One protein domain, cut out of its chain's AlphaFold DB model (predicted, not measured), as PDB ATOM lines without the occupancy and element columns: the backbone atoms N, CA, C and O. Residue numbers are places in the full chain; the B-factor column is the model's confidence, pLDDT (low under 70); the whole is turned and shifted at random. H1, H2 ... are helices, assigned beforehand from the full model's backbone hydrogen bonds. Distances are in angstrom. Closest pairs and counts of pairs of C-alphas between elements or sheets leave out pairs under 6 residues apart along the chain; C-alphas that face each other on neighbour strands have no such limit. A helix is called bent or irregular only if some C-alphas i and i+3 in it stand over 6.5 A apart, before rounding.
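What this domain is: This is residues 332 to 494 of the 515 residues of an uncharacterized protein of Deltaproteobacteria bacterium RIFCSPHIGHO2_02_FULL_40_11 (UniProt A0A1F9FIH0). Two long helices, H3 and H5, run side by side in opposite ways and make a long rod; H5 is bent, but its arms stand at 21 degrees and it runs nearly straight. At one end of the rod H2 and the short H1 pack on H5b, and at the other end H4 is turned across, near H3 and H5a, with the loop of residues 416 to 430 before it. The printed part has 163 residues with five named helices, in the order H1 to H5, and no named strand; the class is all helix. The whole is extended, with a radius of gyration of the C-alphas of 25.6 A and spans of 75 by 31 by 24 A.

Where its parts are: H5, residues 447 to 493, was assigned as one helix by its hydrogen bonds but is bent, with C-alphas 459 and 462 6.8 A apart. Its arm H5a, residues 447 to 459, is 17.7 A long and begins at C-alpha 447 (1.805, -45.586, 32.283). Its arm H5b, residues 462 to 493, is 47.1 A long and ends at C-alpha 493 (-47.123, -0.665, 19.870). H3, residues 372 to 415, is 61.4 A long and begins at C-alpha 372 (-27.702, -5.407, 25.364). H3 has a kink of 39 degrees near residue 389 and is only just irregular, with C-alphas 408 and 411 6.7 A apart. H2 is residues 349 to 361, 18.6 A; H4 is residues 431 to 442, 16.2 A; H1 is residues 341 to 344, 4.9 A.

How they stand to each other: H5, taken whole, is the hub and touches three helices. H3 touches H5b with residues 372 to 390 alone, the closest C-alphas being those of Gly 379 and Tyr 475, 5.9 A apart, at a shallow tilt of 32 degrees, opposite ways. With residues 394 to 408 alone H3 touches H5a, closest at the C-alphas of Leu 404 and Leu 450, 5.8 A, at a shallow tilt of 27 degrees, opposite ways. H2 touches H5b at residues 474 to 481 alone, closest at the C-alphas of Leu 358 and Tyr 474, 6.3 A, at a shallow tilt of 30 degrees, opposite ways. H1 touches H5b, closest at the C-alphas of Trp 343 and Glu 485, 6.5 A. H4 is close to but not clearly touching H5a, about perpendicular at 85 degrees, with the C-alphas of Leu 441 and Tyr 447 closest at 6.5 A. H2 and H3 are apart. Every O i to N i+4 pair is within hydrogen-bond range in H2, H4, H5a and H5b, and 33 of 40 are in H3; H1 is too short for such a pair.

The domain as a whole: The C-alphas farthest apart, those of Trp 432 and Lys 493, are 76.9 A apart. The printed part has no cut. The link from H3 to H4, 15 residues, is long. The mean pLDDT of the printed part is 88.5, and residues 386, 389 and 420 to 427 are under 70.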
ATOM      1  N   PRO A 332     -36.056  -4.759  17.196       82.81
ATOM      2  CA  PRO A 332     -35.739  -3.655  18.100       82.81
ATOM      3  C   PRO A 332     -34.280  -3.157  17.952       82.81
ATOM      4  O   PRO A 332     -33.548  -2.996  18.926       82.81
ATOM      5  N   LYS A 333     -33.811  -2.882  16.724       74.69
ATOM      6  CA  LYS A 333     -32.396  -2.555  16.427       74.69
ATOM      7  C   LYS A 333     -31.883  -1.316  17.166       74.69
ATOM      8  O   LYS A 333     -30.728  -1.274  17.582       74.69
ATOM      9  N   ASN A 334     -32.733  -0.304  17.342       74.12
ATOM     10  CA  ASN A 334     -32.368   0.928  18.051       74.12
ATOM     11  C   ASN A 334     -32.385   0.767  19.578       74.12
ATOM     12  O   ASN A 334     -31.859   1.620  20.292       74.12
ATOM     13  N   HIS A 335     -32.974  -0.314  20.082       80.75
ATOM     14  CA  HIS A 335     -33.128  -0.556  21.510       80.75
ATOM     15  C   HIS A 335     -31.895  -1.216  22.128       80.75
ATOM     16  O   HIS A 335     -31.688  -1.078  23.328       80.75
ATOM     17  N   GLU A 336     -31.034  -1.872  21.337       82.50
ATOM     18  CA  GLU A 336     -29.845  -2.559  21.873       82.50
ATOM     19  C   GLU A 336     -28.844  -1.612  22.550       82.50
ATOM     20  O   GLU A 336     -28.018  -2.063  23.336       82.50
ATOM     21  N   LYS A 337     -28.915  -0.308  22.245       85.81
ATOM     22  CA  LYS A 337     -28.089   0.747  22.854       85.81
ATOM     23  C   LYS A 337     -28.741   1.396  24.076       85.81
ATOM     24  O   LYS A 337     -28.113   2.234  24.716       85.81
ATOM     25  N   GLN A 338     -30.004   1.084  24.355       89.88
ATOM     26  CA  GLN A 338     -30.685   1.603  25.534       89.88
ATOM     27  C   GLN A 338     -30.282   0.781  26.764       89.88
ATOM     28  O   GLN A 338     -30.063  -0.427  26.632       89.88
ATOM     29  N   PRO A 339     -30.201   1.407  27.950       94.25
ATOM     30  CA  PRO A 339     -29.937   0.694  29.190       94.25
ATOM     31  C   PRO A 339     -30.925  -0.447  29.425       94.25
ATOM     32  O   PRO A 339     -32.138  -0.240  29.350       94.25
ATOM     33  N   ILE A 340     -30.420  -1.637  29.763       94.50
ATOM     34  CA  ILE A 340     -31.275  -2.811  29.977       94.50
ATOM     35  C   ILE A 340     -32.202  -2.649  31.180       94.50
ATOM     36  O   ILE A 340     -33.274  -3.245  31.200       94.50
ATOM     37  N   VAL A 341     -31.831  -1.808  32.153       95.31
ATOM     38  CA  VAL A 341     -32.664  -1.505  33.326       95.31
ATOM     39  C   VAL A 341     -34.041  -0.970  32.923       95.31
ATOM     40  O   VAL A 341     -35.030  -1.278  33.580       95.31
ATOM     41  N   ASN A 342     -34.129  -0.253  31.797       93.56
ATOM     42  CA  ASN A 342     -35.400   0.254  31.281       93.56
ATOM     43  C   ASN A 342     -36.325  -0.886  30.830       93.56
ATOM     44  O   ASN A 342     -37.537  -0.762  30.951       93.56
ATOM     45  N   TRP A 343     -35.760  -1.985  30.322       94.56
ATOM     46  CA  TRP A 343     -36.514  -3.174  29.916       94.56
ATOM     47  C   TRP A 343     -36.845  -4.056  31.120       94.56
ATOM     48  O   TRP A 343     -37.967  -4.528  31.244       94.56
ATOM     49  N   ILE A 344     -35.906  -4.225  32.054       95.56
ATOM     50  CA  ILE A 344     -36.132  -5.005  33.282       95.56
ATOM     51  C   ILE A 344     -37.311  -4.427  34.078       95.56
ATOM     52  O   ILE A 344     -38.158  -5.171  34.561       95.56
ATOM     53  N   GLN A 345     -37.434  -3.100  34.146       95.00
ATOM     54  CA  GLN A 345     -38.545  -2.434  34.833       95.00
ATOM     55  C   GLN A 345     -39.928  -2.695  34.210       95.00
ATOM     56  O   GLN A 345     -40.934  -2.497  34.890       95.00
ATOM     57  N   THR A 346     -40.006  -3.123  32.943       95.69
ATOM     58  CA  THR A 346     -41.276  -3.459  32.270       95.69
ATOM     59  C   THR A 346     -41.599  -4.952  32.292       95.69
ATOM     60  O   THR A 346     -42.706  -5.347  31.906       95.69
ATOM     61  N   MET A 347     -40.656  -5.783  32.742       96.06
ATOM     62  CA  MET A 347     -40.869  -7.210  32.957       96.06
ATOM     63  C   MET A 347     -41.823  -7.437  34.130       96.06
ATOM     64  O   MET A 347     -41.859  -6.660  35.085       96.06
ATOM     65  N   ASP A 348     -42.586  -8.524  34.073       93.94
ATOM     66  CA  ASP A 348     -43.328  -9.011  35.231       93.94
ATOM     67  C   ASP A 348     -42.370  -9.492  36.348       93.94
ATOM     68  O   ASP A 348     -41.184  -9.738  36.095       93.94
ATOM     69  N   PRO A 349     -42.857  -9.631  37.597       95.00
ATOM     70  CA  PRO A 349     -42.009  -9.999  38.729       95.00
ATOM     71  C   PRO A 349     -41.278 -11.338  38.577       95.00
ATOM     72  O   PRO A 349     -40.176 -11.480  39.106       95.00
ATOM     73  N   LEU A 350     -41.860 -12.316  37.872       95.81
ATOM     74  CA  LEU A 350     -41.223 -13.615  37.658       95.81
ATOM     75  C   LEU A 350     -39.991 -13.448  36.765       95.81
ATOM     76  O   LEU A 350     -38.895 -13.861  37.137       95.81
ATOM     77  N   ARG A 351     -40.132 -12.750  35.635       96.31
ATOM     78  CA  ARG A 351     -39.009 -12.479  34.723       96.31
ATOM     79  C   ARG A 351     -37.916 -11.612  35.349       96.31
ATOM     80  O   ARG A 351     -36.740 -11.864  35.099       96.31
ATOM     81  N   GLN A 352     -38.269 -10.648  36.204       96.69
ATOM     82  CA  GLN A 352     -37.273  -9.878  36.966       96.69
ATOM     83  C   GLN A 352     -36.421 -10.791  37.862       96.69
ATOM     84  O   GLN A 352     -35.196 -10.681  37.851       96.69
ATOM     85  N   LYS A 353     -37.042 -11.755  38.563       96.12
ATOM     86  CA  LYS A 353     -36.313 -12.752  39.367       96.12
ATOM     87  C   LYS A 353     -35.378 -13.615  38.516       96.12
ATOM     88  O   LYS A 353     -34.278 -13.926  38.970       96.12
ATOM     89  N   VAL A 354     -35.784 -13.985  37.298       97.94
ATOM     90  CA  VAL A 354     -34.924 -14.742  36.370       97.94
ATOM     91  C   VAL A 354     -33.705 -13.918  35.958       97.94
ATOM     92  O   VAL A 354     -32.590 -14.432  36.006       97.94
ATOM     93  N   VAL A 355     -33.886 -12.636  35.611       97.81
ATOM     94  CA  VAL A 355     -32.758 -11.730  35.319       97.81
ATOM     95  C   VAL A 355     -31.811 -11.653  36.513       97.81
ATOM     96  O   VAL A 355     -30.616 -11.864  36.339       97.81
ATOM     97  N   ASP A 356     -32.330 -11.429  37.721       96.56
ATOM     98  CA  ASP A 356     -31.510 -11.357  38.933       96.56
ATOM     99  C   ASP A 356     -30.730 -12.656  39.187       96.56
ATOM    100  O   ASP A 356     -29.564 -12.614  39.582       96.56
ATOM    101  N   GLY A 357     -31.366 -13.811  38.971       97.19
ATOM    102  CA  GLY A 357     -30.740 -15.126  39.093       97.19
ATOM    103  C   GLY A 357     -29.600 -15.317  38.095       97.19
ATOM    104  O   GLY A 357     -28.471 -15.595  38.495       97.19
ATOM    105  N   LEU A 358     -29.866 -15.082  36.808       97.50
ATOM    106  CA  LEU A 358     -28.868 -15.195  35.741       97.50
ATOM    107  C   LEU A 358     -27.714 -14.202  35.925       97.50
ATOM    108  O   LEU A 358     -26.551 -14.573  35.785       97.50
ATOM    109  N   SER A 359     -28.007 -12.952  36.288       96.44
ATOM    110  CA  SER A 359     -26.989 -11.936  36.568       96.44
ATOM    111  C   SER A 359     -26.072 -12.341  37.720       96.44
ATOM    112  O   SER A 359     -24.864 -12.134  37.625       96.44
ATOM    113  N   LYS A 360     -26.603 -12.973  38.776       96.19
ATOM    114  CA  LYS A 360     -25.783 -13.529  39.864       96.19
ATOM    115  C   LYS A 360     -24.896 -14.676  39.378       96.19
ATOM    116  O   LYS A 360     -23.702 -14.650  39.663       96.19
ATOM    117  N   SER A 361     -25.440 -15.624  38.612       94.19
ATOM    118  CA  SER A 361     -24.673 -16.752  38.049       94.19
ATOM    119  C   SER A 361     -23.549 -16.302  37.106       94.19
ATOM    120  O   SER A 361     -22.493 -16.931  37.036       94.19
ATOM    121  N   LEU A 362     -23.752 -15.179  36.413       93.25
ATOM    122  CA  LEU A 362     -22.773 -14.553  35.523       93.25
ATOM    123  C   LEU A 362     -21.825 -13.573  36.232       93.25
ATOM    124  O   LEU A 362     -20.939 -13.019  35.584       93.25
ATOM    125  N   ASN A 363     -22.018 -13.309  37.532       92.69
ATOM    126  CA  ASN A 363     -21.345 -12.224  38.256       92.69
ATOM    127  C   ASN A 363     -21.417 -10.875  37.498       92.69
ATOM    128  O   ASN A 363     -20.446 -10.121  37.413       92.69
ATOM    129  N   LEU A 364     -22.576 -10.594  36.899       93.25
ATOM    130  CA  LEU A 364     -22.826  -9.432  36.055       93.25
ATOM    131  C   LEU A 364     -23.599  -8.365  36.835       93.25
ATOM    132  O   LEU A 364     -24.766  -8.549  37.178       93.25
ATOM    133  N   GLU A 365     -22.968  -7.214  37.066       93.06
ATOM    134  CA  GLU A 365     -23.622  -6.072  37.708       93.06
ATOM    135  C   GLU A 365     -24.514  -5.309  36.715       93.06
ATOM    136  O   GLU A 365     -24.046  -4.768  35.709       93.06
ATOM    137  N   ILE A 366     -25.813  -5.223  37.017       92.69
ATOM    138  CA  ILE A 366     -26.765  -4.451  36.216       92.69
ATOM    139  C   ILE A 366     -26.652  -2.961  36.561       92.69
ATOM    140  O   ILE A 366     -27.258  -2.473  37.513       92.69
ATOM    141  N   THR A 367     -25.884  -2.220  35.762       92.12
ATOM    142  CA  THR A 367     -25.717  -0.768  35.928       92.12
ATOM    143  C   THR A 367     -26.697   0.034  35.055       92.12
ATOM    144  O   THR A 367     -27.152  -0.461  34.022       92.12
ATOM    145  N   PRO A 368     -26.972   1.317  35.376       92.62
ATOM    146  CA  PRO A 368     -27.816   2.186  34.545       92.62
ATOM    147  C   PRO A 368     -27.285   2.469  33.131       92.62
ATOM    148  O   PRO A 368     -27.988   3.092  32.342       92.62
ATOM    149  N   MET A 369     -26.048   2.070  32.820       91.81
ATOM    150  CA  MET A 369     -25.425   2.260  31.504       91.81
ATOM    151  C   MET A 369     -25.306   0.956  30.709       91.81
ATOM    152  O   MET A 369     -25.107   1.015  29.496       91.81
ATOM    153  N   LEU A 370     -25.440  -0.201  31.372       93.94
ATOM    154  CA  LEU A 370     -25.308  -1.509  30.740       93.94
ATOM    155  C   LEU A 370     -26.415  -1.693  29.700       93.94
ATOM    156  O   LEU A 370     -27.601  -1.598  30.021       93.94
ATOM    157  N   ASN A 371     -26.034  -1.960  28.455       93.75
ATOM    158  CA  ASN A 371     -26.963  -2.197  27.353       93.75
ATOM    159  C   ASN A 371     -26.798  -3.618  26.777       93.75
ATOM    160  O   ASN A 371     -25.863  -4.344  27.114       93.75
ATOM    161  N   LEU A 372     -27.716  -4.043  25.904       92.56
ATOM    162  CA  LEU A 372     -27.702  -5.407  25.364       92.56
ATOM    163  C   LEU A 372     -26.443  -5.696  24.530       92.56
ATOM    164  O   LEU A 372     -25.959  -6.830  24.515       92.56
ATOM    165  N   LYS A 373     -25.904  -4.687  23.834       91.81
ATOM    166  CA  LYS A 373     -24.660  -4.840  23.075       91.81
ATOM    167  C   LYS A 373     -23.490  -5.155  24.009       91.81
ATOM    168  O   LYS A 373     -22.695  -6.026  23.671       91.81
ATOM    169  N   ASP A 374     -23.417  -4.504  25.166       92.50
ATOM    170  CA  ASP A 374     -22.370  -4.760  26.158       92.50
ATOM    171  C   ASP A 374     -22.452  -6.196  26.693       92.50
ATOM    172  O   ASP A 374     -21.431  -6.868  26.761       92.50
ATOM    173  N   ILE A 375     -23.654  -6.713  26.984       92.81
ATOM    174  CA  ILE A 375     -23.839  -8.111  27.426       92.81
ATOM    175  C   ILE A 375     -23.384  -9.095  26.344       92.81
ATOM    176  O   ILE A 375     -22.671 -10.052  26.636       92.81
ATOM    177  N   LYS A 376     -23.775  -8.861  25.083       92.06
ATOM    178  CA  LYS A 376     -23.340  -9.688  23.945       92.06
ATOM    179  C   LYS A 376     -21.818  -9.671  23.796       92.06
ATOM    180  O   LYS A 376     -21.225 -10.712  23.529       92.06
ATOM    181  N   GLU A 377     -21.200  -8.504  23.961       90.19
ATOM    182  CA  GLU A 377     -19.749  -8.346  23.883       90.19
ATOM    183  C   GLU A 377     -19.046  -8.995  25.080       90.19
ATOM    184  O   GLU A 377     -18.032  -9.652  24.891       90.19
ATOM    185  N   HIS A 378     -19.598  -8.897  26.293       88.38
ATOM    186  CA  HIS A 378     -19.095  -9.603  27.473       88.38
ATOM    187  C   HIS A 378     -19.143 -11.115  27.280       88.38
ATOM    188  O   HIS A 378     -18.116 -11.761  27.445       88.38
ATOM    189  N   GLY A 379     -20.279 -11.670  26.848       86.81
ATOM    190  CA  GLY A 379     -20.382 -13.098  26.550       86.81
ATOM    191  C   GLY A 379     -19.406 -13.529  25.449       86.81
ATOM    192  O   GLY A 379     -18.762 -14.568  25.562       86.81
ATOM    193  N   LYS A 380     -19.214 -12.704  24.413       85.44
ATOM    194  CA  LYS A 380     -18.225 -12.963  23.355       85.44
ATOM    195  C   LYS A 380     -16.781 -12.898  23.860       85.44
ATOM    196  O   LYS A 380     -15.983 -13.742  23.478       85.44
ATOM    197  N   ASN A 381     -16.438 -11.918  24.690       83.25
ATOM    198  CA  ASN A 381     -15.090 -11.745  25.228       83.25
ATOM    199  C   ASN A 381     -14.758 -12.801  26.276       83.25
ATOM    200  O   ASN A 381     -13.639 -13.298  26.284       83.25
ATOM    201  N   PHE A 382     -15.725 -13.169  27.119       79.00
ATOM    202  CA  PHE A 382     -15.628 -14.322  28.008       79.00
ATOM    203  C   PHE A 382     -15.247 -15.558  27.195       79.00
ATOM    204  O   PHE A 382     -14.263 -16.230  27.496       79.00
ATOM    205  N   VAL A 383     -15.950 -15.755  26.076       72.44
ATOM    206  CA  VAL A 383     -15.617 -16.793  25.116       72.44
ATOM    207  C   VAL A 383     -14.199 -16.638  24.564       72.44
ATOM    208  O   VAL A 383     -13.381 -17.518  24.763       72.44
ATOM    209  N   GLU A 384     -13.843 -15.518  23.946       73.69
ATOM    210  CA  GLU A 384     -12.536 -15.363  23.293       73.69
ATOM    211  C   GLU A 384     -11.326 -15.383  24.247       73.69
ATOM    212  O   GLU A 384     -10.243 -15.802  23.836       73.69
ATOM    213  N   ILE A 385     -11.467 -14.910  25.487       71.50
ATOM    214  CA  ILE A 385     -10.352 -14.742  26.432       71.50
ATOM    215  C   ILE A 385     -10.168 -15.992  27.291       71.50
ATOM    216  O   ILE A 385      -9.044 -16.486  27.399       71.50
ATOM    217  N   GLU A 386     -11.242 -16.513  27.887       68.38
ATOM    218  CA  GLU A 386     -11.146 -17.646  28.813       68.38
ATOM    219  C   GLU A 386     -11.070 -18.982  28.068       68.38
ATOM    220  O   GLU A 386     -10.346 -19.884  28.495       68.38
ATOM    221  N   SER A 387     -11.707 -19.102  26.893       70.25
ATOM    222  CA  SER A 387     -11.658 -20.346  26.123       70.25
ATOM    223  C   SER A 387     -10.340 -20.543  25.388       70.25
ATOM    224  O   SER A 387     -10.021 -21.675  25.055       70.25
ATOM    225  N   LYS A 388      -9.569 -19.492  25.082       71.19
ATOM    226  CA  LYS A 388      -8.404 -19.622  24.190       71.19
ATOM    227  C   LYS A 388      -7.322 -20.535  24.765       71.19
ATOM    228  O   LYS A 388      -6.770 -21.354  24.036       71.19
ATOM    229  N   ALA A 389      -7.055 -20.425  26.066       69.56
ATOM    230  CA  ALA A 389      -6.118 -21.318  26.742       69.56
ATOM    231  C   ALA A 389      -6.650 -22.760  26.771       69.56
ATOM    232  O   ALA A 389      -5.918 -23.685  26.441       69.56
ATOM    233  N   LEU A 390      -7.935 -22.955  27.079       78.81
ATOM    234  CA  LEU A 390      -8.566 -24.279  27.091       78.81
ATOM    235  C   LEU A 390      -8.612 -24.917  25.694       78.81
ATOM    236  O   LEU A 390      -8.320 -26.099  25.548       78.81
ATOM    237  N   GLN A 391      -8.906 -24.134  24.658       75.25
ATOM    238  CA  GLN A 391      -8.960 -24.564  23.259       75.25
ATOM    239  C   GLN A 391      -7.597 -24.935  22.690       75.25
ATOM    240  O   GLN A 391      -7.540 -25.710  21.744       75.25
ATOM    241  N   GLU A 392      -6.511 -24.404  23.242       83.31
ATOM    242  CA  GLU A 392      -5.160 -24.817  22.874       83.31
ATOM    243  C   GLU A 392      -4.699 -26.012  23.717       83.31
ATOM    244  O   GLU A 392      -4.170 -26.989  23.190       83.31
ATOM    245  N   VAL A 393      -4.920 -25.972  25.032       88.06
ATOM    246  CA  VAL A 393      -4.422 -26.995  25.958       88.06
ATOM    247  C   VAL A 393      -5.170 -28.315  25.794       88.06
ATOM    248  O   VAL A 393      -4.535 -29.367  25.829       88.06
ATOM    249  N   TYR A 394      -6.487 -28.302  25.590       87.94
ATOM    250  CA  TYR A 394      -7.276 -29.532  25.547       87.94
ATOM    251  C   TYR A 394      -7.002 -30.416  24.335       87.94
ATOM    252  O   TYR A 394      -6.701 -31.583  24.570       87.94
ATOM    253  N   PRO A 395      -7.014 -29.926  23.078       88.12
ATOM    254  CA  PRO A 395      -6.653 -30.760  21.935       88.12
ATOM    255  C   PRO A 395      -5.240 -31.325  22.075       88.12
ATOM    256  O   PRO A 395      -5.060 -32.525  21.936       88.12
ATOM    257  N   ASN A 396      -4.265 -30.505  22.486       91.81
ATOM    258  CA  ASN A 396      -2.887 -30.959  22.690       91.81
ATOM    259  C   ASN A 396      -2.776 -32.031  23.790       91.81
ATOM    260  O   ASN A 396      -2.045 -33.008  23.643       91.81
ATOM    261  N   THR A 397      -3.500 -31.863  24.899       93.31
ATOM    262  CA  THR A 397      -3.509 -32.836  26.003       93.31
ATOM    263  C   THR A 397      -4.233 -34.119  25.599       93.31
ATOM    264  O   THR A 397      -3.774 -35.208  25.935       93.31
ATOM    265  N   LYS A 398      -5.335 -34.007  24.850       92.06
ATOM    266  CA  LYS A 398      -6.079 -35.142  24.303       92.06
ATOM    267  C   LYS A 398      -5.237 -35.914  23.291       92.06
ATOM    268  O   LYS A 398      -5.141 -37.126  23.404       92.06
ATOM    269  N   ASP A 399      -4.572 -35.233  22.364       94.19
ATOM    270  CA  ASP A 399      -3.695 -35.862  21.372       94.19
ATOM    271  C   ASP A 399      -2.528 -36.581  22.055       94.19
ATOM    272  O   ASP A 399      -2.231 -37.730  21.731       94.19
ATOM    273  N   LYS A 400      -1.929 -35.953  23.076       95.56
ATOM    274  CA  LYS A 400      -0.914 -36.587  23.922       95.56
ATOM    275  C   LYS A 400      -1.456 -37.828  24.640       95.56
ATOM    276  O   LYS A 400      -0.773 -38.849  24.683       95.56
ATOM    277  N   TYR A 401      -2.662 -37.753  25.206       94.00
ATOM    278  CA  TYR A 401      -3.323 -38.897  25.836       94.00
ATOM    279  C   TYR A 401      -3.515 -40.046  24.842       94.00
ATOM    280  O   TYR A 401      -3.121 -41.171  25.139       94.00
ATOM    281  N   GLU A 402      -4.053 -39.766  23.654       92.56
ATOM    282  CA  GLU A 402      -4.283 -40.769  22.612       92.56
ATOM    283  C   GLU A 402      -2.969 -41.374  22.088       92.56
ATOM    284  O   GLU A 402      -2.904 -42.577  21.832       92.56
ATOM    285  N   GLU A 403      -1.895 -40.585  21.973       94.62
ATOM    286  CA  GLU A 403      -0.566 -41.079  21.596       94.62
ATOM    287  C   GLU A 403       0.012 -42.029  22.654       94.62
ATOM    288  O   GLU A 403       0.388 -43.159  22.330       94.62
ATOM    289  N   LEU A 404       0.027 -41.612  23.925       94.50
ATOM    290  CA  LEU A 404       0.492 -42.440  25.044       94.50
ATOM    291  C   LEU A 404      -0.338 -43.723  25.163       94.50
ATOM    292  O   LEU A 404       0.205 -44.819  25.319       94.50
ATOM    293  N   LYS A 405      -1.663 -43.600  25.031       92.06
ATOM    294  CA  LYS A 405      -2.601 -44.721  25.054       92.06
ATOM    295  C   LYS A 405      -2.302 -45.694  23.918       92.06
ATOM    296  O   LYS A 405      -2.190 -46.894  24.153       92.06
ATOM    297  N   LYS A 406      -2.100 -45.199  22.696       91.06
ATOM    298  CA  LYS A 406      -1.753 -46.021  21.530       91.06
ATOM    299  C   LYS A 406      -0.423 -46.755  21.707       91.06
ATOM    300  O   LYS A 406      -0.352 -47.941  21.376       91.06
ATOM    301  N   ASN A 407       0.612 -46.078  22.206       91.69
ATOM    302  CA  ASN A 407       1.930 -46.675  22.447       91.69
ATOM    303  C   ASN A 407       1.849 -47.808  23.473       91.69
ATOM    304  O   ASN A 407       2.431 -48.870  23.263       91.69
ATOM    305  N   LEU A 408       1.052 -47.610  24.525       89.69
ATOM    306  CA  LEU A 408       0.793 -48.619  25.544       89.69
ATOM    307  C   LEU A 408      -0.043 -49.793  25.010       89.69
ATOM    308  O   LEU A 408       0.261 -50.955  25.280       89.69
ATOM    309  N   MET A 409      -1.107 -49.508  24.257       87.44
ATOM    310  CA  MET A 409      -2.077 -50.514  23.818       87.44
ATOM    311  C   MET A 409      -1.559 -51.405  22.694       87.44
ATOM    312  O   MET A 409      -1.858 -52.594  22.693       87.44
ATOM    313  N   THR A 410      -0.795 -50.857  21.745       88.62
ATOM    314  CA  THR A 410      -0.346 -51.577  20.540       88.62
ATOM    315  C   THR A 410       0.349 -52.913  20.863       88.62
ATOM    316  O   THR A 410      -0.133 -53.941  20.384       88.62
ATOM    317  N   PRO A 411       1.398 -52.974  21.715       88.75
ATOM    318  CA  PRO A 411       2.050 -54.247  22.041       88.75
ATOM    319  C   PRO A 411       1.120 -55.217  22.788       88.75
ATOM    320  O   PRO A 411       1.180 -56.429  22.573       88.75
ATOM    321  N   ILE A 412       0.227 -54.703  23.641       86.12
ATOM    322  CA  ILE A 412      -0.740 -55.522  24.389       86.12
ATOM    323  C   ILE A 412      -1.779 -56.127  23.435       86.12
ATOM    324  O   ILE A 412      -2.111 -57.305  23.549       86.12
ATOM    325  N   HIS A 413      -2.280 -55.352  22.474       85.06
ATOM    326  CA  HIS A 413      -3.262 -55.793  21.483       85.06
ATOM    327  C   HIS A 413      -2.673 -56.775  20.473       85.06
ATOM    328  O   HIS A 413      -3.332 -57.757  20.144       85.06
ATOM    329  N   GLU A 414      -1.428 -56.577  20.037       87.75
ATOM    330  CA  GLU A 414      -0.720 -57.538  19.180       87.75
ATOM    331  C   GLU A 414      -0.555 -58.899  19.868       87.75
ATOM    332  O   GLU A 414      -0.717 -59.949  19.242       87.75
ATOM    333  N   GLN A 415      -0.280 -58.895  21.176       87.00
ATOM    334  CA  GLN A 415      -0.126 -60.116  21.960       87.00
ATOM    335  C   GLN A 415      -1.474 -60.749  22.359       87.00
ATOM    336  O   GLN A 415      -1.563 -61.971  22.512       87.00
ATOM    337  N   TYR A 416      -2.527 -59.939  22.518       82.88
ATOM    338  CA  TYR A 416      -3.835 -60.347  23.043       82.88
ATOM    339  C   TYR A 416      -5.024 -59.756  22.254       82.88
ATOM    340  O   TYR A 416      -5.880 -59.090  22.843       82.88
ATOM    341  N   PRO A 417      -5.155 -60.044  20.946       76.69
ATOM    342  CA  PRO A 417      -6.106 -59.344  20.080       76.69
ATOM    343  C   PRO A 417      -7.562 -59.504  20.536       76.69
ATOM    344  O   PRO A 417      -8.313 -58.545  20.609       76.69
ATOM    345  N   ASN A 418      -7.981 -60.695  20.964       73.50
ATOM    346  CA  ASN A 418      -9.403 -60.979  21.204       73.50
ATOM    347  C   ASN A 418      -9.983 -60.425  22.522       73.50
ATOM    348  O   ASN A 418     -11.160 -60.647  22.797       73.50
ATOM    349  N   ILE A 419      -9.186 -59.765  23.368       70.94
ATOM    350  CA  ILE A 419      -9.605 -59.412  24.737       70.94
ATOM    351  C   ILE A 419     -10.233 -58.015  24.822       70.94
ATOM    352  O   ILE A 419     -11.141 -57.805  25.623       70.94
ATOM    353  N   PHE A 420      -9.815 -57.085  23.962       69.62
ATOM    354  CA  PHE A 420     -10.144 -55.660  24.095       69.62
ATOM    355  C   PHE A 420     -11.035 -55.104  22.968       69.62
ATOM    356  O   PHE A 420     -11.197 -53.891  22.842       69.62
ATOM    357  N   HIS A 421     -11.632 -55.986  22.155       64.75
ATOM    358  CA  HIS A 421     -12.517 -55.617  21.038       64.75
ATOM    359  C   HIS A 421     -14.024 -55.722  21.339       64.75
ATOM    360  O   HIS A 421     -14.817 -55.228  20.544       64.75
ATOM    361  N   THR A 422     -14.451 -56.376  22.428       55.59
ATOM    362  CA  THR A 422     -15.880 -56.658  22.681       55.59
ATOM    363  C   THR A 422     -16.423 -55.938  23.920       55.59
ATOM    364  O   THR A 422     -15.726 -55.751  24.915       55.59
ATOM    365  N   SER A 423     -17.688 -55.523  23.850       57.66
ATOM    366  CA  SER A 423     -18.467 -54.931  24.945       57.66
ATOM    367  C   SER A 423     -19.502 -55.955  25.455       57.66
ATOM    368  O   SER A 423     -20.089 -56.644  24.615       57.66
ATOM    369  N   PRO A 424     -19.735 -56.101  26.776       55.47
ATOM    370  CA  PRO A 424     -18.867 -55.702  27.876       55.47
ATOM    371  C   PRO A 424     -17.884 -56.856  28.158       55.47
ATOM    372  O   PRO A 424     -18.135 -57.737  28.984       55.47
ATOM    373  N   ALA A 425     -16.737 -56.907  27.466       58.00
ATOM    374  CA  ALA A 425     -15.710 -57.912  27.788       58.00
ATOM    375  C   ALA A 425     -15.145 -57.728  29.203       58.00
ATOM    376  O   ALA A 425     -14.566 -58.660  29.754       58.00
ATOM    377  N   PHE A 426     -15.327 -56.537  29.779       63.53
ATOM    378  CA  PHE A 426     -14.764 -56.130  31.053       63.53
ATOM    379  C   PHE A 426     -15.231 -57.005  32.231       63.53
ATOM    380  O   PHE A 426     -14.403 -57.569  32.948       63.53
ATOM    381  N   GLU A 427     -16.546 -57.201  32.393       65.12
ATOM    382  CA  GLU A 427     -17.112 -58.022  33.480       65.12
ATOM    383  C   GLU A 427     -16.751 -59.506  33.356       65.12
ATOM    384  O   GLU A 427     -16.631 -60.223  34.350       65.12
ATOM    385  N   ASN A 428     -16.527 -59.968  32.127       70.06
ATOM    386  CA  ASN A 428     -16.284 -61.371  31.820       70.06
ATOM    387  C   ASN A 428     -14.817 -61.795  32.016       70.06
ATOM    388  O   ASN A 428     -14.488 -62.974  31.853       70.06
ATOM    389  N   LEU A 429     -13.918 -60.870  32.378       77.75
ATOM    390  CA  LEU A 429     -12.518 -61.188  32.650       77.75
ATOM    391  C   LEU A 429     -12.334 -61.786  34.059       77.75
ATOM    392  O   LEU A 429     -12.542 -61.099  35.067       77.75
ATOM    393  N   PRO A 430     -11.846 -63.044  34.175       84.25
ATOM    394  CA  PRO A 430     -11.507 -63.631  35.466       84.25
ATOM    395  C   PRO A 430     -10.531 -62.748  36.245       84.25
ATOM    396  O   PRO A 430      -9.614 -62.165  35.665       84.25
ATOM    397  N   PHE A 431     -10.669 -62.712  37.573       85.94
ATOM    398  CA  PHE A 431      -9.849 -61.873  38.456       85.94
ATOM    399  C   PHE A 431      -8.335 -62.004  38.204       85.94
ATOM    400  O   PHE A 431      -7.614 -61.008  38.186       85.94
ATOM    401  N   TRP A 432      -7.835 -63.216  37.948       87.56
ATOM    402  CA  TRP A 432      -6.414 -63.431  37.649       87.56
ATOM    403  C   TRP A 432      -5.973 -62.782  36.324       87.56
ATOM    404  O   TRP A 432      -4.853 -62.283  36.247       87.56
ATOM    405  N   LYS A 433      -6.842 -62.737  35.299       87.19
ATOM    406  CA  LYS A 433      -6.558 -62.031  34.037       87.19
ATOM    407  C   LYS A 433      -6.553 -60.524  34.247       87.19
ATOM    408  O   LYS A 433      -5.676 -59.858  33.716       87.19
ATOM    409  N   ARG A 434      -7.488 -59.999  35.046       87.81
ATOM    410  CA  ARG A 434      -7.521 -58.572  35.397       87.81
ATOM    411  C   ARG A 434      -6.233 -58.138  36.094       87.81
ATOM    412  O   ARG A 434      -5.599 -57.201  35.631       87.81
ATOM    413  N   ASN A 435      -5.771 -58.887  37.099       91.00
ATOM    414  CA  ASN A 435      -4.482 -58.611  37.751       91.00
ATOM    415  C   ASN A 435      -3.294 -58.697  36.788       91.00
ATOM    416  O   ASN A 435      -2.380 -57.883  36.865       91.00
ATOM    417  N   PHE A 436      -3.295 -59.680  35.884       91.19
ATOM    418  CA  PHE A 436      -2.249 -59.813  34.875       91.19
ATOM    419  C   PHE A 436      -2.186 -58.582  33.956       91.19
ATOM    420  O   PHE A 436      -1.117 -58.000  33.798       91.19
ATOM    421  N   PHE A 437      -3.322 -58.147  33.400       90.38
ATOM    422  CA  PHE A 437      -3.372 -56.955  32.549       90.38
ATOM    423  C   PHE A 437      -3.095 -55.671  33.313       90.38
ATOM    424  O   PHE A 437      -2.453 -54.781  32.768       90.38
ATOM    425  N   TYR A 438      -3.510 -55.595  34.574       91.50
ATOM    426  CA  TYR A 438      -3.214 -54.450  35.418       91.50
ATOM    427  C   TYR A 438      -1.708 -54.349  35.655       91.50
ATOM    428  O   TYR A 438      -1.133 -53.292  35.448       91.50
ATOM    429  N   ALA A 439      -1.037 -55.465  35.951       92.62
ATOM    430  CA  ALA A 439       0.416 -55.491  36.065       92.62
ATOM    431  C   ALA A 439       1.120 -55.140  34.741       92.62
ATOM    432  O   ALA A 439       2.144 -54.463  34.770       92.62
ATOM    433  N   LEU A 440       0.610 -55.582  33.585       90.94
ATOM    434  CA  LEU A 440       1.156 -55.171  32.283       90.94
ATOM    435  C   LEU A 440       1.008 -53.663  32.060       90.94
ATOM    436  O   LEU A 440       1.970 -53.011  31.665       90.94
ATOM    437  N   LEU A 441      -0.177 -53.127  32.355       91.19
ATOM    438  CA  LEU A 441      -0.501 -51.711  32.262       91.19
ATOM    439  C   LEU A 441       0.426 -50.889  33.168       91.19
ATOM    440  O   LEU A 441       1.142 -50.028  32.671       91.19
ATOM    441  N   THR A 442       0.491 -51.193  34.467       92.62
ATOM    442  CA  THR A 442       1.236 -50.386  35.447       92.62
ATOM    443  C   THR A 442       2.754 -50.472  35.305       92.62
ATOM    444  O   THR A 442       3.459 -49.578  35.766       92.62
ATOM    445  N   ASN A 443       3.279 -51.548  34.707       93.69
ATOM    446  CA  ASN A 443       4.716 -51.704  34.453       93.69
ATOM    447  C   ASN A 443       5.160 -51.107  33.106       93.69
ATOM    448  O   ASN A 443       6.358 -51.106  32.816       93.69
ATOM    449  N   HIS A 444       4.233 -50.624  32.270       93.56
ATOM    450  CA  HIS A 444       4.585 -49.982  31.007       93.56
ATOM    451  C   HIS A 444       5.286 -48.631  31.265       93.56
ATOM    452  O   HIS A 444       4.807 -47.865  32.105       93.56
ATOM    453  N   PRO A 445       6.377 -48.287  30.546       94.25
ATOM    454  CA  PRO A 445       7.108 -47.031  30.760       94.25
ATOM    455  C   PRO A 445       6.231 -45.771  30.693       94.25
ATOM    456  O   PRO A 445       6.399 -44.861  31.499       94.25
ATOM    457  N   ASP A 446       5.255 -45.762  29.784       94.25
ATOM    458  CA  ASP A 446       4.372 -44.609  29.555       94.25
ATOM    459  C   ASP A 446       3.217 -44.501  30.569       94.25
ATOM    460  O   ASP A 446       2.514 -43.493  30.596       94.25
ATOM    461  N   TYR A 447       2.995 -45.513  31.422       93.69
ATOM    462  CA  TYR A 447       1.805 -45.586  32.283       93.69
ATOM    463  C   TYR A 447       1.662 -44.391  33.228       93.69
ATOM    464  O   TYR A 447       0.577 -43.833  33.371       93.69
ATOM    465  N   THR A 448       2.762 -43.976  33.863       95.12
ATOM    466  CA  THR A 448       2.726 -42.861  34.823       95.12
ATOM    467  C   THR A 448       2.315 -41.559  34.137       95.12
ATOM    468  O   THR A 448       1.485 -40.820  34.663       95.12
ATOM    469  N   GLU A 449       2.856 -41.290  32.947       96.44
ATOM    470  CA  GLU A 449       2.526 -40.088  32.182       96.44
ATOM    471  C   GLU A 449       1.106 -40.152  31.606       96.44
ATOM    472  O   GLU A 449       0.382 -39.154  31.646       96.44
ATOM    473  N   LEU A 450       0.674 -41.325  31.134       94.25
ATOM    474  CA  LEU A 450      -0.690 -41.568  30.668       94.25
ATOM    475  C   LEU A 450      -1.715 -41.301  31.777       94.25
ATOM    476  O   LEU A 450      -2.644 -40.525  31.570       94.25
ATOM    477  N   SER A 451      -1.521 -41.896  32.960       93.25
ATOM    478  CA  SER A 451      -2.413 -41.745  34.119       93.25
ATOM    479  C   SER A 451      -2.494 -40.286  34.584       93.25
ATOM    480  O   SER A 451      -3.584 -39.758  34.793       93.25
ATOM    481  N   GLN A 452      -1.360 -39.575  34.639       95.44
ATOM    482  CA  GLN A 452      -1.337 -38.141  34.957       95.44
ATOM    483  C   GLN A 452      -2.062 -37.295  33.902       95.44
ATOM    484  O   GLN A 452      -2.810 -36.382  34.253       95.44
ATOM    485  N   THR A 453      -1.867 -37.604  32.618       95.31
ATOM    486  CA  THR A 453      -2.520 -36.894  31.508       95.31
ATOM    487  C   THR A 453      -4.033 -37.124  31.533       95.31
ATOM    488  O   THR A 453      -4.797 -36.166  31.415       95.31
ATOM    489  N   LYS A 454      -4.476 -38.366  31.770       92.94
ATOM    490  CA  LYS A 454      -5.888 -38.716  31.957       92.94
ATOM    491  C   LYS A 454      -6.495 -37.976  33.144       92.94
ATOM    492  O   LYS A 454      -7.519 -37.319  32.995       92.94
ATOM    493  N   ALA A 455      -5.831 -38.011  34.299       93.38
ATOM    494  CA  ALA A 455      -6.303 -37.326  35.496       93.38
ATOM    495  C   ALA A 455      -6.431 -35.809  35.284       93.38
ATOM    496  O   ALA A 455      -7.376 -35.210  35.793       93.38
ATOM    497  N   PHE A 456      -5.520 -35.190  34.528       94.50
ATOM    498  CA  PHE A 456      -5.605 -33.771  34.175       94.50
ATOM    499  C   PHE A 456      -6.759 -33.472  33.202       94.50
ATOM    500  O   PHE A 456      -7.473 -32.485  33.384       94.50
ATOM    501  N   LEU A 457      -6.998 -34.340  32.211       91.50
ATOM    502  CA  LEU A 457      -8.166 -34.237  31.328       91.50
ATOM    503  C   LEU A 457      -9.474 -34.327  32.121       91.50
ATOM    504  O   LEU A 457     -10.308 -33.431  32.025       91.50
ATOM    505  N   GLU A 458      -9.641 -35.379  32.919       90.06
ATOM    506  CA  GLU A 458     -10.904 -35.701  33.594       90.06
ATOM    507  C   GLU A 458     -11.212 -34.794  34.787       90.06
ATOM    508  O   GLU A 458     -12.370 -34.447  35.006       90.06
ATOM    509  N   ASN A 459     -10.199 -34.394  35.562       92.25
ATOM    510  CA  ASN A 459     -10.411 -33.648  36.808       92.25
ATOM    511  C   ASN A 459     -10.151 -32.146  36.682       92.25
ATOM    512  O   ASN A 459     -10.373 -31.414  37.646       92.25
ATOM    513  N   THR A 460      -9.640 -31.673  35.545       90.44
ATOM    514  CA  THR A 460      -9.360 -30.246  35.338       90.44
ATOM    515  C   THR A 460      -9.964 -29.755  34.035       90.44
ATOM    516  O   THR A 460     -10.897 -28.962  34.071       90.44
ATOM    517  N   LEU A 461      -9.501 -30.264  32.891       89.56
ATOM    518  CA  LEU A 461      -9.899 -29.688  31.606       89.56
ATOM    519  C   LEU A 461     -11.383 -29.903  31.292       89.56
ATOM    520  O   LEU A 461     -12.059 -28.939  30.955       89.56
ATOM    521  N   ILE A 462     -11.910 -31.126  31.414       87.06
ATOM    522  CA  ILE A 462     -13.328 -31.415  31.133       87.06
ATOM    523  C   ILE A 462     -14.261 -30.583  32.036       87.06
ATOM    524  O   ILE A 462     -15.119 -29.893  31.487       87.06
ATOM    525  N   PRO A 463     -14.082 -30.546  33.374       87.94
ATOM    526  CA  PRO A 463     -14.877 -29.673  34.241       87.94
ATOM    527  C   PRO A 463     -14.802 -28.186  33.870       87.94
ATOM    528  O   PRO A 463     -15.816 -27.488  33.931       87.94
ATOM    529  N   ASP A 464     -13.626 -27.692  33.471       86.88
ATOM    530  CA  ASP A 464     -13.464 -26.304  33.029       86.88
ATOM    531  C   ASP A 464     -14.218 -26.035  31.713       86.88
ATOM    532  O   ASP A 464     -14.846 -24.984  31.575       86.88
ATOM    533  N   PHE A 465     -14.224 -26.993  30.775       83.56
ATOM    534  CA  PHE A 465     -15.032 -26.932  29.550       83.56
ATOM    535  C   PHE A 465     -16.531 -26.918  29.846       83.56
ATOM    536  O   PHE A 465     -17.235 -26.056  29.328       83.56
ATOM    537  N   GLU A 466     -17.017 -27.820  30.699       83.94
ATOM    538  CA  GLU A 466     -18.433 -27.871  31.088       83.94
ATOM    539  C   GLU A 466     -18.869 -26.552  31.739       83.94
ATOM    540  O   GLU A 466     -19.877 -25.955  31.362       83.94
ATOM    541  N   LYS A 467     -18.068 -26.033  32.678       85.06
ATOM    542  CA  LYS A 467     -18.321 -24.734  33.317       85.06
ATOM    543  C   LYS A 467     -18.394 -23.601  32.292       85.06
ATOM    544  O   LYS A 467     -19.219 -22.695  32.429       85.06
ATOM    545  N   TYR A 468     -17.527 -23.639  31.287       85.50
ATOM    546  CA  TYR A 468     -17.498 -22.669  30.203       85.50
ATOM    547  C   TYR A 468     -18.753 -22.742  29.319       85.50
ATOM    548  O   TYR A 468     -19.372 -21.708  29.060       85.50
ATOM    549  N   GLU A 469     -19.163 -23.938  28.888       85.50
ATOM    550  CA  GLU A 469     -20.369 -24.106  28.068       85.50
ATOM    551  C   GLU A 469     -21.622 -23.659  28.836       85.50
ATOM    552  O   GLU A 469     -22.459 -22.938  28.289       85.50
ATOM    553  N   ASN A 470     -21.682 -23.949  30.138       88.50
ATOM    554  CA  ASN A 470     -22.747 -23.477  31.024       88.50
ATOM    555  C   ASN A 470     -22.804 -21.942  31.117       88.50
ATOM    556  O   ASN A 470     -23.877 -21.345  31.061       88.50
ATOM    557  N   GLN A 471     -21.652 -21.270  31.232       89.81
ATOM    558  CA  GLN A 471     -21.591 -19.802  31.252       89.81
ATOM    559  C   GLN A 471     -22.102 -19.192  29.942       89.81
ATOM    560  O   GLN A 471     -22.842 -18.205  29.966       89.81
ATOM    561  N   ILE A 472     -21.770 -19.790  28.792       90.31
ATOM    562  CA  ILE A 472     -22.325 -19.357  27.504       90.31
ATOM    563  C   ILE A 472     -23.845 -19.499  27.494       90.31
ATOM    564  O   ILE A 472     -24.532 -18.551  27.100       90.31
ATOM    565  N   ALA A 473     -24.361 -20.637  27.958       93.56
ATOM    566  CA  ALA A 473     -25.795 -20.878  28.037       93.56
ATOM    567  C   ALA A 473     -26.483 -19.811  28.907       93.56
ATOM    568  O   ALA A 473     -27.469 -19.212  28.477       93.56
ATOM    569  N   TYR A 474     -25.916 -19.452  30.066       95.94
ATOM    570  CA  TYR A 474     -26.438 -18.364  30.905       95.94
ATOM    571  C   TYR A 474     -26.460 -17.006  30.192       95.94
ATOM    572  O   TYR A 474     -27.471 -16.298  30.259       95.94
ATOM    573  N   TYR A 475     -25.399 -16.640  29.463       95.44
ATOM    574  CA  TYR A 475     -25.410 -15.426  28.640       95.44
ATOM    575  C   TYR A 475     -26.508 -15.483  27.574       95.44
ATOM    576  O   TYR A 475     -27.221 -14.498  27.378       95.44
ATOM    577  N   GLN A 476     -26.672 -16.620  26.891       95.19
ATOM    578  CA  GLN A 476     -27.702 -16.796  25.867       95.19
ATOM    579  C   GLN A 476     -29.116 -16.694  26.448       95.19
ATOM    580  O   GLN A 476     -29.953 -16.006  25.859       95.19
ATOM    581  N   ARG A 477     -29.374 -17.300  27.612       97.50
ATOM    582  CA  ARG A 477     -30.650 -17.186  28.335       97.50
ATOM    583  C   ARG A 477     -30.941 -15.729  28.704       97.50
ATOM    584  O   ARG A 477     -32.014 -15.227  28.377       97.50
ATOM    585  N   LEU A 478     -29.969 -15.009  29.276       97.38
ATOM    586  CA  LEU A 478     -30.132 -13.596  29.653       97.38
ATOM    587  C   LEU A 478     -30.379 -12.696  28.432       97.38
ATOM    588  O   LEU A 478     -31.283 -11.858  28.440       97.38
ATOM    589  N   ILE A 479     -29.597 -12.879  27.365       95.50
ATOM    590  CA  ILE A 479     -29.755 -12.142  26.104       95.50
ATOM    591  C   ILE A 479     -31.142 -12.395  25.512       95.50
ATOM    592  O   ILE A 479     -31.801 -11.446  25.085       95.50
ATOM    593  N   THR A 480     -31.587 -13.653  25.497       95.50
ATOM    594  CA  THR A 480     -32.902 -14.040  24.976       95.50
ATOM    595  C   THR A 480     -34.007 -13.377  25.788       95.50
ATOM    596  O   THR A 480     -34.852 -12.708  25.205       95.50
ATOM    597  N   LEU A 481     -33.950 -13.442  27.120       96.50
ATOM    598  CA  LEU A 481     -34.959 -12.852  28.000       96.50
ATOM    599  C   LEU A 481     -35.111 -11.333  27.802       96.50
ATOM    600  O   LEU A 481     -36.227 -10.819  27.703       96.50
ATOM    601  N   ILE A 482     -33.993 -10.609  27.683       96.00
ATOM    602  CA  ILE A 482     -34.003  -9.163  27.414       96.00
ATOM    603  C   ILE A 482     -34.560  -8.876  26.014       96.00
ATOM    604  O   ILE A 482     -35.386  -7.977  25.855       96.00
ATOM    605  N   LEU A 483     -34.144  -9.646  25.001       94.94
ATOM    606  CA  LEU A 483     -34.656  -9.505  23.637       94.94
ATOM    607  C   LEU A 483     -36.167  -9.718  23.582       94.94
ATOM    608  O   LEU A 483     -36.864  -8.898  22.986       94.94
ATOM    609  N   VAL A 484     -36.678 -10.772  24.217       95.94
ATOM    610  CA  VAL A 484     -38.114 -11.052  24.290       95.94
ATOM    611  C   VAL A 484     -38.862  -9.850  24.857       95.94
ATOM    612  O   VAL A 484     -39.861  -9.431  24.274       95.94
ATOM    613  N   GLU A 485     -38.387  -9.249  25.950       96.25
ATOM    614  CA  GLU A 485     -39.045  -8.068  26.516       96.25
ATOM    615  C   GLU A 485     -39.021  -6.880  25.541       96.25
ATOM    616  O   GLU A 485     -40.036  -6.208  25.364       96.25
ATOM    617  N   MET A 486     -37.919  -6.657  24.821       95.06
ATOM    618  CA  MET A 486     -37.850  -5.616  23.787       95.06
ATOM    619  C   MET A 486     -38.859  -5.865  22.651       95.06
ATOM    620  O   MET A 486     -39.548  -4.934  22.231       95.06
ATOM    621  N   TYR A 487     -38.984  -7.109  22.177       96.31
ATOM    622  CA  TYR A 487     -39.970  -7.500  21.163       96.31
ATOM    623  C   TYR A 487     -41.411  -7.389  21.677       96.31
ATOM    624  O   TYR A 487     -42.297  -6.955  20.938       96.31
ATOM    625  N   LYS A 488     -41.663  -7.703  22.952       96.38
ATOM    626  CA  LYS A 488     -42.965  -7.490  23.599       96.38
ATOM    627  C   LYS A 488     -43.365  -6.018  23.550       96.38
ATOM    628  O   LYS A 488     -44.509  -5.717  23.218       96.38
ATOM    629  N   GLN A 489     -42.441  -5.093  23.810       93.88
ATOM    630  CA  GLN A 489     -42.732  -3.658  23.716       93.88
ATOM    631  C   GLN A 489     -43.086  -3.221  22.284       93.88
ATOM    632  O   GLN A 489     -43.988  -2.402  22.103       93.88
ATOM    633  N   GLU A 490     -42.449  -3.797  21.259       94.38
ATOM    634  CA  GLU A 490     -42.832  -3.562  19.859       94.38
ATOM    635  C   GLU A 490     -44.207  -4.147  19.523       94.38
ATOM    636  O   GLU A 490     -45.055  -3.464  18.936       94.38
ATOM    637  N   LEU A 491     -44.502  -5.359  19.996       95.44
ATOM    638  CA  LEU A 491     -45.834  -5.942  19.869       95.44
ATOM    639  C   LEU A 491     -46.902  -5.047  20.516       95.44
ATOM    640  O   LEU A 491     -47.965  -4.835  19.935       95.44
ATOM    641  N   LEU A 492     -46.638  -4.477  21.694       93.50
ATOM    642  CA  LEU A 492     -47.582  -3.589  22.378       93.50
ATOM    643  C   LEU A 492     -47.882  -2.310  21.577       93.50
ATOM    644  O   LEU A 492     -49.020  -1.830  21.621       93.50
ATOM    645  N   LYS A 493     -46.929  -1.806  20.786       92.56
ATOM    646  CA  LYS A 493     -47.123  -0.665  19.870       92.56
ATOM    647  C   LYS A 493     -47.849  -1.044  18.576       92.56
ATOM    648  O   LYS A 493     -48.501  -0.186  17.978       92.56
ATOM    649  N   SER A 494     -47.771  -2.309  18.156       92.38
ATOM    650  CA  SER A 494     -48.415  -2.803  16.934       92.38
ATOM    651  C   SER A 494     -49.934  -2.583  16.935       92.38
ATOM    652  O   SER A 494     -50.598  -2.602  17.975       92.38
TER     653      SER A 494